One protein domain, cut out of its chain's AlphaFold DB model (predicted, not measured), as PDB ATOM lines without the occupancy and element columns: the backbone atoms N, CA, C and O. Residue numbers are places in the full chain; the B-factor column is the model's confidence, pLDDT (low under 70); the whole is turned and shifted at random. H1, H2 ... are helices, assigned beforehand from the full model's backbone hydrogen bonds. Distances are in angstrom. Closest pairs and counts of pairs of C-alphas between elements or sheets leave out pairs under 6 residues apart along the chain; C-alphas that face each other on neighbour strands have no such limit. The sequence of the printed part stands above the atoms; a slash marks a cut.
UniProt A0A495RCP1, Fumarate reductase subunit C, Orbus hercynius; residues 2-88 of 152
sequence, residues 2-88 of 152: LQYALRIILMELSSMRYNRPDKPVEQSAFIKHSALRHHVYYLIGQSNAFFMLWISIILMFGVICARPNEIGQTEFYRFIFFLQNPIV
ATOM      1  N   LEU A   2     149.291 142.686 143.654       36.16
ATOM      2  CA  LEU A   2     150.019 141.608 144.348       36.16
ATOM      3  C   LEU A   2     150.896 142.088 145.524       36.16
ATOM      4  O   LEU A   2     150.865 141.485 146.585       36.16
ATOM      5  N   GLN A   3     151.612 143.214 145.390       43.91
ATOM      6  CA  GLN A   3     152.443 143.746 146.487       43.91
ATOM      7  C   GLN A   3     151.644 144.334 147.661       43.91
ATOM      8  O   GLN A   3     152.096 144.262 148.801       43.91
ATOM      9  N   TYR A   4     150.456 144.891 147.405       50.78
ATOM     10  CA  TYR A   4     149.573 145.365 148.474       50.78
ATOM     11  C   TYR A   4     148.912 144.187 149.186       50.78
ATOM     12  O   TYR A   4     148.908 144.159 150.409       50.78
ATOM     13  N   ALA A   5     148.462 143.175 148.438       45.94
ATOM     14  CA  ALA A   5     147.981 141.920 149.010       45.94
ATOM     15  C   ALA A   5     149.073 141.228 149.848       45.94
ATOM     16  O   ALA A   5     148.798 140.789 150.957       45.94
ATOM     17  N   LEU A   6     150.328 141.216 149.382       53.69
ATOM     18  CA  LEU A   6     151.458 140.648 150.122       53.69
ATOM     19  C   LEU A   6     151.773 141.437 151.402       53.69
ATOM     20  O   LEU A   6     152.003 140.833 152.443       53.69
ATOM     21  N   ARG A   7     151.751 142.780 151.356       59.69
ATOM     22  CA  ARG A   7     151.919 143.620 152.555       59.69
ATOM     23  C   ARG A   7     150.785 143.429 153.553       59.69
ATOM     24  O   ARG A   7     151.061 143.401 154.743       59.69
ATOM     25  N   ILE A   8     149.551 143.268 153.082       56.00
ATOM     26  CA  ILE A   8     148.389 142.995 153.934       56.00
ATOM     27  C   ILE A   8     148.527 141.616 154.577       56.00
ATOM     28  O   ILE A   8     148.453 141.526 155.791       56.00
ATOM     29  N   ILE A   9     148.843 140.569 153.811       59.94
ATOM     30  CA  ILE A   9     149.068 139.217 154.347       59.94
ATOM     31  C   ILE A   9     150.232 139.208 155.346       59.94
ATOM     32  O   ILE A   9     150.126 138.593 156.400       59.94
ATOM     33  N   LEU A  10     151.326 139.922 155.069       62.97
ATOM     34  CA  LEU A  10     152.446 140.054 156.006       62.97
ATOM     35  C   LEU A  10     152.062 140.833 157.270       62.97
ATOM     36  O   LEU A  10     152.550 140.503 158.349       62.97
ATOM     37  N   MET A  11     151.184 141.833 157.162       61.91
ATOM     38  CA  MET A  11     150.700 142.613 158.300       61.91
ATOM     39  C   MET A  11     149.680 141.823 159.136       61.91
ATOM     40  O   MET A  11     149.775 141.843 160.360       61.91
ATOM     41  N   GLU A  12     148.806 141.042 158.506       61.66
ATOM     42  CA  GLU A  12     147.868 140.112 159.148       61.66
ATOM     43  C   GLU A  12     148.616 138.955 159.834       61.66
ATOM     44  O   GLU A  12     148.355 138.612 160.984       61.66
ATOM     45  N   LEU A  13     149.646 138.401 159.185       63.94
ATOM     46  CA  LEU A  13     150.550 137.429 159.805       63.94
ATOM     47  C   LEU A  13     151.336 138.054 160.963       63.94
ATOM     48  O   LEU A  13     151.611 137.374 161.952       63.94
ATOM     49  N   SER A  14     151.696 139.339 160.871       61.19
ATOM     50  CA  SER A  14     152.340 140.053 161.975       61.19
ATOM     51  C   SER A  14     151.378 140.321 163.136       61.19
ATOM     52  O   SER A  14     151.799 140.181 164.279       61.19
ATOM     53  N   SER A  15     150.096 140.618 162.874       57.62
ATOM     54  CA  SER A  15     149.074 140.836 163.907       57.62
ATOM     55  C   SER A  15     148.717 139.525 164.620       57.62
ATOM     56  O   SER A  15     148.657 139.491 165.848       57.62
ATOM     57  N   MET A  16     148.626 138.419 163.874       57.31
ATOM     58  CA  MET A  16     148.448 137.057 164.393       57.31
ATOM     59  C   MET A  16     149.650 136.592 165.233       57.31
ATOM     60  O   MET A  16     149.472 135.974 166.279       57.31
ATOM     61  N   ARG A  17     150.884 136.938 164.832       59.09
ATOM     62  CA  ARG A  17     152.109 136.656 165.609       59.09
ATOM     63  C   ARG A  17     152.274 137.585 166.825       59.09
ATOM     64  O   ARG A  17     153.033 137.265 167.738       59.09
ATOM     65  N   TYR A  18     151.601 138.738 166.826       51.75
ATOM     66  CA  TYR A  18     151.661 139.763 167.873       51.75
ATOM     67  C   TYR A  18     150.613 139.563 168.978       51.75
ATOM     68  O   TYR A  18     150.775 140.139 170.048       51.75
ATOM     69  N   ASN A  19     149.597 138.716 168.772       58.44
ATOM     70  CA  ASN A  19     148.645 138.285 169.804       58.44
ATOM     71  C   ASN A  19     149.308 137.338 170.830       58.44
ATOM     72  O   ASN A  19     148.884 136.205 171.049       58.44
ATOM     73  N   ARG A  20     150.419 137.795 171.404       62.31
ATOM     74  CA  ARG A  20     151.165 137.182 172.490       62.31
ATOM     75  C   ARG A  20     150.883 138.070 173.723       62.31
ATOM     76  O   ARG A  20     150.974 139.293 173.605       62.31
ATOM     77  N   PRO A  21     150.439 137.505 174.862       61.34
ATOM     78  CA  PRO A  21     149.849 138.264 175.978       61.34
ATOM     79  C   PRO A  21     150.836 139.163 176.749       61.34
ATOM     80  O   PRO A  21     150.449 139.811 177.715       61.34
ATOM     81  N   ASP A  22     152.103 139.208 176.340       70.12
ATOM     82  CA  ASP A  22     153.215 139.903 176.990       70.12
ATOM     83  C   ASP A  22     153.385 141.371 176.560       70.12
ATOM     84  O   ASP A  22     154.250 142.066 177.092       70.12
ATOM     85  N   LYS A  23     152.597 141.865 175.596       61.38
ATOM     86  CA  LYS A  23     152.821 143.185 174.988       61.38
ATOM     87  C   LYS A  23     151.845 144.269 175.464       61.38
ATOM     88  O   LYS A  23     150.663 143.985 175.659       61.38
ATOM     89  N   PRO A  24     152.313 145.524 175.630       65.38
ATOM     90  CA  PRO A  24     151.515 146.603 176.208       65.38
ATOM     91  C   PRO A  24     150.263 146.914 175.370       65.38
ATOM     92  O   PRO A  24     150.321 147.000 174.141       65.38
ATOM     93  N   VAL A  25     149.136 147.126 176.059       65.62
ATOM     94  CA  VAL A  25     147.779 147.326 175.496       65.62
ATOM     95  C   VAL A  25     147.713 148.450 174.449       65.62
ATOM     96  O   VAL A  25     146.929 148.395 173.504       65.62
ATOM     97  N   GLU A  26     148.573 149.459 174.564       64.25
ATOM     98  CA  GLU A  26     148.630 150.588 173.631       64.25
ATOM     99  C   GLU A  26     149.125 150.176 172.230       64.25
ATOM    100  O   GLU A  26     148.590 150.611 171.207       64.25
ATOM    101  N   GLN A  27     150.096 149.263 172.159       61.94
ATOM    102  CA  GLN A  27     150.635 148.776 170.890       61.94
ATOM    103  C   GLN A  27     149.676 147.792 170.199       61.94
ATOM    104  O   GLN A  27     149.573 147.802 168.970       61.94
ATOM    105  N   SER A  28     148.928 146.979 170.958       62.81
ATOM    106  CA  SER A  28     147.907 146.088 170.386       62.81
ATOM    107  C   SER A  28     146.720 146.874 169.814       62.81
ATOM    108  O   SER A  28     146.241 146.558 168.720       62.81
ATOM    109  N   ALA A  29     146.304 147.959 170.477       66.50
ATOM    110  CA  ALA A  29     145.294 148.883 169.967       66.50
ATOM    111  C   ALA A  29     145.761 149.606 168.688       66.50
ATOM    112  O   ALA A  29     145.019 149.659 167.703       66.50
ATOM    113  N   PHE A  30     147.004 150.099 168.657       65.81
ATOM    114  CA  PHE A  30     147.581 150.758 167.480       65.81
ATOM    115  C   PHE A  30     147.635 149.829 166.255       65.81
ATOM    116  O   PHE A  30     147.211 150.207 165.159       65.81
ATOM    117  N   ILE A  31     148.084 148.582 166.440       64.69
ATOM    118  CA  ILE A  31     148.147 147.585 165.361       64.69
ATOM    119  C   ILE A  31     146.738 147.258 164.854       64.69
ATOM    120  O   ILE A  31     146.525 147.240 163.640       64.69
ATOM    121  N   LYS A  32     145.750 147.106 165.746       65.75
ATOM    122  CA  LYS A  32     144.348 146.859 165.372       65.75
ATOM    123  C   LYS A  32     143.744 148.015 164.566       65.75
ATOM    124  O   LYS A  32     143.127 147.780 163.527       65.75
ATOM    125  N   HIS A  33     143.972 149.262 164.986       64.31
ATOM    126  CA  HIS A  33     143.544 150.448 164.234       64.31
ATOM    127  C   HIS A  33     144.222 150.550 162.864       64.31
ATOM    128  O   HIS A  33     143.597 150.983 161.894       64.31
ATOM    129  N   SER A  34     145.496 150.160 162.768       63.94
ATOM    130  CA  SER A  34     146.214 150.135 161.496       63.94
ATOM    131  C   SER A  34     145.675 149.043 160.562       63.94
ATOM    132  O   SER A  34     145.413 149.339 159.400       63.94
ATOM    133  N   ALA A  35     145.399 147.832 161.058       62.72
ATOM    134  CA  ALA A  35     144.849 146.724 160.274       62.72
ATOM    135  C   ALA A  35     143.439 147.032 159.739       62.72
ATOM    136  O   ALA A  35     143.171 146.848 158.550       62.72
ATOM    137  N   LEU A  36     142.568 147.619 160.571       64.88
ATOM    138  CA  LEU A  36     141.221 148.032 160.163       64.88
ATOM    139  C   LEU A  36     141.259 149.035 159.000       64.88
ATOM    140  O   LEU A  36     140.493 148.923 158.045       64.88
ATOM    141  N   ARG A  37     142.191 149.995 159.049       61.41
ATOM    142  CA  ARG A  37     142.364 151.005 157.995       61.41
ATOM    143  C   ARG A  37     142.724 150.362 156.654       61.41
ATOM    144  O   ARG A  37     142.148 150.723 155.634       61.41
ATOM    145  N   HIS A  38     143.630 149.381 156.654       62.69
ATOM    146  CA  HIS A  38     144.012 148.649 155.441       62.69
ATOM    147  C   HIS A  38     142.862 147.803 154.886       62.69
ATOM    148  O   HIS A  38     142.656 147.789 153.674       62.69
ATOM    149  N   HIS A  39     142.082 147.158 155.760       63.75
ATOM    150  CA  HIS A  39     140.896 146.404 155.355       63.75
ATOM    151  C   HIS A  39     139.855 147.308 154.677       63.75
ATOM    152  O   HIS A  39     139.329 146.970 153.621       63.75
ATOM    153  N   VAL A  40     139.628 148.510 155.215       63.75
ATOM    154  CA  VAL A  40     138.740 149.508 154.597       63.75
ATOM    155  C   VAL A  40     139.260 149.949 153.224       63.75
ATOM    156  O   VAL A  40     138.490 149.946 152.268       63.75
ATOM    157  N   TYR A  41     140.554 150.253 153.068       65.94
ATOM    158  CA  TYR A  41     141.119 150.594 151.750       65.94
ATOM    159  C   TYR A  41     141.020 149.445 150.737       65.94
ATOM    160  O   TYR A  41     140.792 149.693 149.553       65.94
ATOM    161  N   TYR A  42     141.163 148.195 151.186       66.00
ATOM    162  CA  TYR A  42     140.973 147.017 150.342       66.00
ATOM    163  C   TYR A  42     139.521 146.887 149.868       66.00
ATOM    164  O   TYR A  42     139.281 146.762 148.668       66.00
ATOM    165  N   LEU A  43     138.555 147.001 150.785       66.94
ATOM    166  CA  LEU A  43     137.129 146.956 150.457       66.94
ATOM    167  C   LEU A  43     136.721 148.107 149.528       66.94
ATOM    168  O   LEU A  43     135.981 147.890 148.572       66.94
ATOM    169  N   ILE A  44     137.257 149.313 149.745       66.00
ATOM    170  CA  ILE A  44     137.059 150.459 148.846       66.00
ATOM    171  C   ILE A  44     137.635 150.149 147.459       66.00
ATOM    172  O   ILE A  44     136.961 150.350 146.447       66.00
ATOM    173  N   GLY A  45     138.844 149.585 147.392       64.75
ATOM    174  CA  GLY A  45     139.443 149.128 146.138       64.75
ATOM    175  C   GLY A  45     138.593 148.083 145.410       64.75
ATOM    176  O   GLY A  45     138.494 148.121 144.185       64.75
ATOM    177  N   GLN A  46     137.930 147.193 146.148       67.94
ATOM    178  CA  GLN A  46     137.039 146.183 145.582       67.94
ATOM    179  C   GLN A  46     135.700 146.771 145.122       67.94
ATOM    180  O   GLN A  46     135.185 146.375 144.077       67.94
ATOM    181  N   SER A  47     135.177 147.781 145.821       72.69
ATOM    182  CA  SER A  47     133.963 148.504 145.417       72.69
ATOM    183  C   SER A  47     134.125 149.256 144.091       72.69
ATOM    184  O   SER A  47     133.167 149.418 143.342       72.69
ATOM    185  N   ASN A  48     135.351 149.635 143.725       80.06
ATOM    186  CA  ASN A  48     135.618 150.249 142.430       80.06
ATOM    187  C   ASN A  48     135.259 149.332 141.241       80.06
ATOM    188  O   ASN A  48     134.813 149.820 140.203       80.06
ATOM    189  N   ALA A  49     135.395 148.009 141.389       81.81
ATOM    190  CA  ALA A  49     134.984 147.064 140.349       81.81
ATOM    191  C   ALA A  49     133.469 147.127 140.082       81.81
ATOM    192  O   ALA A  49     133.043 147.027 138.934       81.81
ATOM    193  N   PHE A  50     132.662 147.363 141.123       85.06
ATOM    194  CA  PHE A  50     131.215 147.530 140.987       85.06
ATOM    195  C   PHE A  50     130.865 148.767 140.148       85.06
ATOM    196  O   PHE A  50     130.089 148.664 139.201       85.06
ATOM    197  N   PHE A  51     131.492 149.914 140.425       87.38
ATOM    198  CA  PHE A  51     131.266 151.141 139.653       87.38
ATOM    199  C   PHE A  51     131.711 151.019 138.190       87.38
ATOM    200  O   PHE A  51     131.041 151.527 137.291       87.38
ATOM    201  N   MET A  52     132.812 150.312 137.930       86.31
ATOM    202  CA  MET A  52     133.274 150.048 136.564       86.31
ATOM    203  C   MET A  52     132.302 149.156 135.788       86.31
ATOM    204  O   MET A  52     132.003 149.439 134.628       86.31
ATOM    205  N   LEU A  53     131.774 148.108 136.426       90.31
ATOM    206  CA  LEU A  53     130.749 147.253 135.825       90.31
ATOM    207  C   LEU A  53     129.458 148.029 135.550       90.31
ATOM    208  O   LEU A  53     128.891 147.897 134.469       90.31
ATOM    209  N   TRP A  54     129.035 148.878 136.490       91.62
ATOM    210  CA  TRP A  54     127.873 149.752 136.334       91.62
ATOM    211  C   TRP A  54     127.985 150.649 135.094       91.62
ATOM    212  O   TRP A  54     127.099 150.633 134.240       91.62
ATOM    213  N   ILE A  55     129.102 151.371 134.945       91.19
ATOM    214  CA  ILE A  55     129.343 152.226 133.773       91.19
ATOM    215  C   ILE A  55     129.417 151.405 132.483       91.19
ATOM    216  O   ILE A  55     128.858 151.821 131.472       91.19
ATOM    217  N   SER A  56     130.051 150.230 132.509       92.75
ATOM    218  CA  SER A  56     130.123 149.340 131.343       92.75
ATOM    219  C   SER A  56     128.732 148.912 130.857       92.75
ATOM    220  O   SER A  56     128.438 148.995 129.666       92.75
ATOM    221  N   ILE A  57     127.839 148.542 131.783       92.38
ATOM    222  CA  ILE A  57     126.447 148.194 131.469       92.38
ATOM    223  C   ILE A  57     125.713 149.401 130.872       92.38
ATOM    224  O   ILE A  57     125.097 149.267 129.815       92.38
ATOM    225  N   ILE A  58     125.808 150.583 131.493       92.25
ATOM    226  CA  ILE A  58     125.170 151.808 130.979       92.25
ATOM    227  C   ILE A  58     125.645 152.129 129.561       92.25
ATOM    228  O   ILE A  58     124.822 152.427 128.697       92.25
ATOM    229  N   LEU A  59     126.954 152.059 129.304       90.69
ATOM    230  CA  LEU A  59     127.520 152.328 127.982       90.69
ATOM    231  C   LEU A  59     127.063 151.293 126.954       90.69
ATOM    232  O   LEU A  59     126.710 151.665 125.839       90.69
ATOM    233  N   MET A  60     127.015 150.013 127.325       90.69
ATOM    234  CA  MET A  60     126.513 148.956 126.450       90.69
ATOM    235  C   MET A  60     125.045 149.196 126.066       90.69
ATOM    236  O   MET A  60     124.708 149.116 124.885       90.69
ATOM    237  N   PHE A  61     124.190 149.571 127.024       88.38
ATOM    238  CA  PHE A  61     122.815 149.994 126.737       88.38
ATOM    239  C   PHE A  61     122.770 151.236 125.843       88.38
ATOM    240  O   PHE A  61     122.033 151.245 124.859       88.38
ATOM    241  N   GLY A  62     123.599 152.245 126.119       87.75
ATOM    242  CA  GLY A  62     123.688 153.456 125.303       87.75
ATOM    243  C   GLY A  62     124.045 153.166 123.844       87.75
ATOM    244  O   GLY A  62     123.413 153.710 122.944       87.75
ATOM    245  N   VAL A  63     124.990 152.254 123.594       87.12
ATOM    246  CA  VAL A  63     125.360 151.815 122.238       87.12
ATOM    247  C   VAL A  63     124.202 151.095 121.547       87.12
ATOM    248  O   VAL A  63     123.956 151.333 120.367       87.12
ATOM    249  N   ILE A  64     123.470 150.234 122.262       85.88
ATOM    250  CA  ILE A  64     122.306 149.525 121.709       85.88
ATOM    251  C   ILE A  64     121.197 150.518 121.325       85.88
ATOM    252  O   ILE A  64     120.627 150.385 120.241       85.88
ATOM    253  N   CYS A  65     120.929 151.516 122.173       83.62
ATOM    254  CA  CYS A  65     119.925 152.557 121.940       83.62
ATOM    255  C   CYS A  65     120.334 153.558 120.848       83.62
ATOM    256  O   CYS A  65     119.467 154.099 120.174       83.62
ATOM    257  N   ALA A  66     121.635 153.798 120.653       79.56
ATOM    258  CA  ALA A  66     122.161 154.720 119.643       79.56
ATOM    259  C   ALA A  66     122.191 154.143 118.214       79.56
ATOM    260  O   ALA A  66     122.585 154.845 117.281       79.56
ATOM    261  N   ARG A  67     121.807 152.873 118.007       74.81
ATOM    262  CA  ARG A  67     121.797 152.283 116.661       74.81
ATOM    263  C   ARG A  67     120.709 152.920 115.782       74.81
ATOM    264  O   ARG A  67     119.559 153.013 116.220       74.81
ATOM    265  N   PRO A  68     121.044 153.336 114.544       63.50
ATOM    266  CA  PRO A  68     120.086 153.923 113.616       63.50
ATOM    267  C   PRO A  68     119.154 152.835 113.075       63.50
ATOM    268  O   PRO A  68     119.428 152.194 112.066       63.50
ATOM    269  N   ASN A  69     118.052 152.620 113.781       59.59
ATOM    270  CA  ASN A  69     116.953 151.755 113.367       59.59
ATOM    271  C   ASN A  69     115.722 152.641 113.088       59.59
ATOM    272  O   ASN A  69     115.668 153.773 113.564       59.59
ATOM    273  N   GLU A  70     114.695 152.136 112.401       58.88
ATOM    274  CA  GLU A  70     113.463 152.900 112.094       58.88
ATOM    275  C   GLU A  70     112.702 153.403 113.348       58.88
ATOM    276  O   GLU A  70     111.938 154.359 113.277       58.88
ATOM    277  N   ILE A  71     112.977 152.816 114.521       58.59
ATOM    278  CA  ILE A  71     112.446 153.193 115.853       58.59
ATOM    279  C   ILE A  71     113.520 153.936 116.701       58.59
ATOM    280  O   ILE A  71     113.281 154.370 117.827       58.59
ATOM    281  N   GLY A  72     114.735 154.098 116.167       56.97
ATOM    282  CA  GLY A  72     115.970 154.402 116.905       56.97
ATOM    283  C   GLY A  72     116.022 155.763 117.599       56.97
ATOM    284  O   GLY A  72     116.683 155.888 118.625       56.97
ATOM    285  N   GLN A  73     115.290 156.776 117.122       64.88
ATOM    286  CA  GLN A  73     115.254 158.059 117.831       64.88
ATOM    287  C   GLN A  73     114.516 157.944 119.170       64.88
ATOM    288  O   GLN A  73     114.995 158.453 120.181       64.88
ATOM    289  N   THR A  74     113.397 157.217 119.214       74.69
ATOM    290  CA  THR A  74     112.560 157.098 120.417       74.69
ATOM    291  C   THR A  74     113.290 156.381 121.554       74.69
ATOM    292  O   THR A  74     113.251 156.829 122.700       74.69
ATOM    293  N   GLU A  75     114.011 155.302 121.248       80.06
ATOM    294  CA  GLU A  75     114.753 154.532 122.255       80.06
ATOM    295  C   GLU A  75     115.985 155.283 122.773       80.06
ATOM    296  O   GLU A  75     116.289 155.225 123.966       80.06
ATOM    297  N   PHE A  76     116.648 156.063 121.916       83.00
ATOM    298  CA  PHE A  76     117.724 156.947 122.351       83.00
ATOM    299  C   PHE A  76     117.212 158.040 123.300       83.00
ATOM    300  O   PHE A  76     117.796 158.245 124.364       83.00
ATOM    301  N   TYR A  77     116.078 158.685 123.000       84.50
ATOM    302  CA  TYR A  77     115.481 159.675 123.908       84.50
ATOM    303  C   TYR A  77     115.097 159.075 125.267       84.50
ATOM    304  O   TYR A  77     115.340 159.697 126.302       84.50
ATOM    305  N   ARG A  78     114.558 157.848 125.295       86.00
ATOM    306  CA  ARG A  78     114.258 157.134 126.550       86.00
ATOM    307  C   ARG A  78     115.521 156.841 127.360       86.00
ATOM    308  O   ARG A  78     115.501 156.981 128.582       86.00
ATOM    309  N   PHE A  79     116.621 156.488 126.696       88.38
ATOM    310  CA  PHE A  79     117.919 156.315 127.346       88.38
ATOM    311  C   PHE A  79     118.449 157.627 127.942       88.38
ATOM    312  O   PHE A  79     118.887 157.640 129.092       88.38
ATOM    313  N   ILE A  80     118.344 158.751 127.224       88.56
ATOM    314  CA  ILE A  80     118.724 160.067 127.764       88.56
ATOM    315  C   ILE A  80     117.866 160.435 128.981       88.56
ATOM    316  O   ILE A  80     118.405 160.878 129.995       88.56
ATOM    317  N   PHE A  81     116.554 160.197 128.928       89.50
ATOM    318  CA  PHE A  81     115.665 160.427 130.071       89.50
ATOM    319  C   PHE A  81     116.044 159.558 131.282       89.50
ATOM    320  O   PHE A  81     116.051 160.034 132.418       89.50
ATOM    321  N   PHE A  82     116.434 158.300 131.054       90.19
ATOM    322  CA  PHE A  82     116.963 157.427 132.102       90.19
ATOM    323  C   PHE A  82     118.262 157.976 132.716       90.19
ATOM    324  O   PHE A  82     118.397 157.981 133.940       90.19
ATOM    325  N   LEU A  83     119.189 158.492 131.901       90.50
ATOM    326  CA  LEU A  83     120.431 159.104 132.388       90.50
ATOM    327  C   LEU A  83     120.203 160.386 133.198       90.50
ATOM    328  O   LEU A  83     121.001 160.684 134.084       90.50
ATOM    329  N   GLN A  84     119.134 161.133 132.914       92.00
ATOM    330  CA  GLN A  84     118.757 162.343 133.653       92.00
ATOM    331  C   GLN A  84     118.132 162.056 135.025       92.00
ATOM    332  O   GLN A  84     117.968 162.979 135.824       92.00
ATOM    333  N   ASN A  85     117.789 160.801 135.328       93.00
ATOM    334  CA  ASN A  85     117.255 160.440 136.635       93.00
ATOM    335  C   ASN A  85     118.274 160.803 137.737       93.00
ATOM    336  O   ASN A  85     119.419 160.349 137.663       93.00
ATOM    337  N   PRO A  86     117.886 161.559 138.784       90.81
ATOM    338  CA  PRO A  86     118.816 162.034 139.812       90.81
ATOM    339  C   PRO A  86     119.593 160.899 140.490       90.81
ATOM    340  O   PRO A  86     120.759 161.074 140.834       90.81
ATOM    341  N   ILE A  87     118.989 159.716 140.629       91.88
ATOM    342  CA  ILE A  87     119.649 158.537 141.204       91.88
ATOM    343  C   ILE A  87     120.784 158.059 140.289       91.88
ATOM    344  O   ILE A  87     121.890 157.781 140.754       91.88
ATOM    345  N   VAL A  88     120.528 157.994 138.979       91.50
ATOM    346  CA  VAL A  88     121.510 157.569 137.970       91.50
ATOM    347  C   VAL A  88     122.626 158.602 137.845       91.50
ATOM    348  O   VAL A  88     123.793 158.225 137.777       91.50
TER     349      VAL A  88
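Overview. This is residues 2 to 88 of the 152 residues of the protein "Fumarate reductase subunit C" of Orbus hercynius (UniProt A0A495RCP1). One long straight helix, H2, makes the length of the model, and a shorter helix folds back along each of its ends, H1 at the first end and H3 at the last, on opposite sides of it, like a drawn-out Z. H1 and H3 do not reach each other, and residues 43 to 57 of H2 between them stand free. The printed part has 87 residues with three named helices, H1, H2 and H3 in chain order, and no named strand; the class is all helix. The whole is an extended rod, with a radius of gyration of the C-alphas of 23.8 A and spans of 77 by 27 by 12 A.

Along the chain. H1 is residues 2 to 18, 23.7 A from first to last C-alpha, beginning at C-alpha 2 at (150.019, 141.608, 144.348). H2 is residues 25 to 65, 60.6 A long, ending at C-alpha 65 at (119.925, 152.557, 121.940). H3 is residues 72 to 83, 16.8 A long, ending at C-alpha 83 at (120.431, 159.104, 132.388).

Arrangement. H1 and H2 form a helical hairpin and run opposite ways at a shallow tilt of 29 degrees. They touch, H2 with residues 28 to 38 alone; their closest C-alphas, those of Ser 15 and Ile 31, are 7.0 A apart. H2 and H3 form a second helical hairpin, opposite ways at a shallow tilt of 20 degrees. They touch, H2 with residues 62 to 65 alone; their closest C-alphas, those of Cys 65 and Phe 76, are 4.9 A apart. H1 and H3 are apart. In H1 and H3 every O i to N i+4 pair is within hydrogen-bond range; in H2 35 of 37 are.

Size, cuts and confidence. The two C-alphas farthest apart are those of Asp 22 and Glu 70, at 77.2 A. The printed part has no cut, and both links, of 6 residues each, are short. Residues 21 to 26 also stand free. The mean pLDDT of the printed part is 71.7; residues 2 to 21, 23 to 46 and 68 to 73 are under 70.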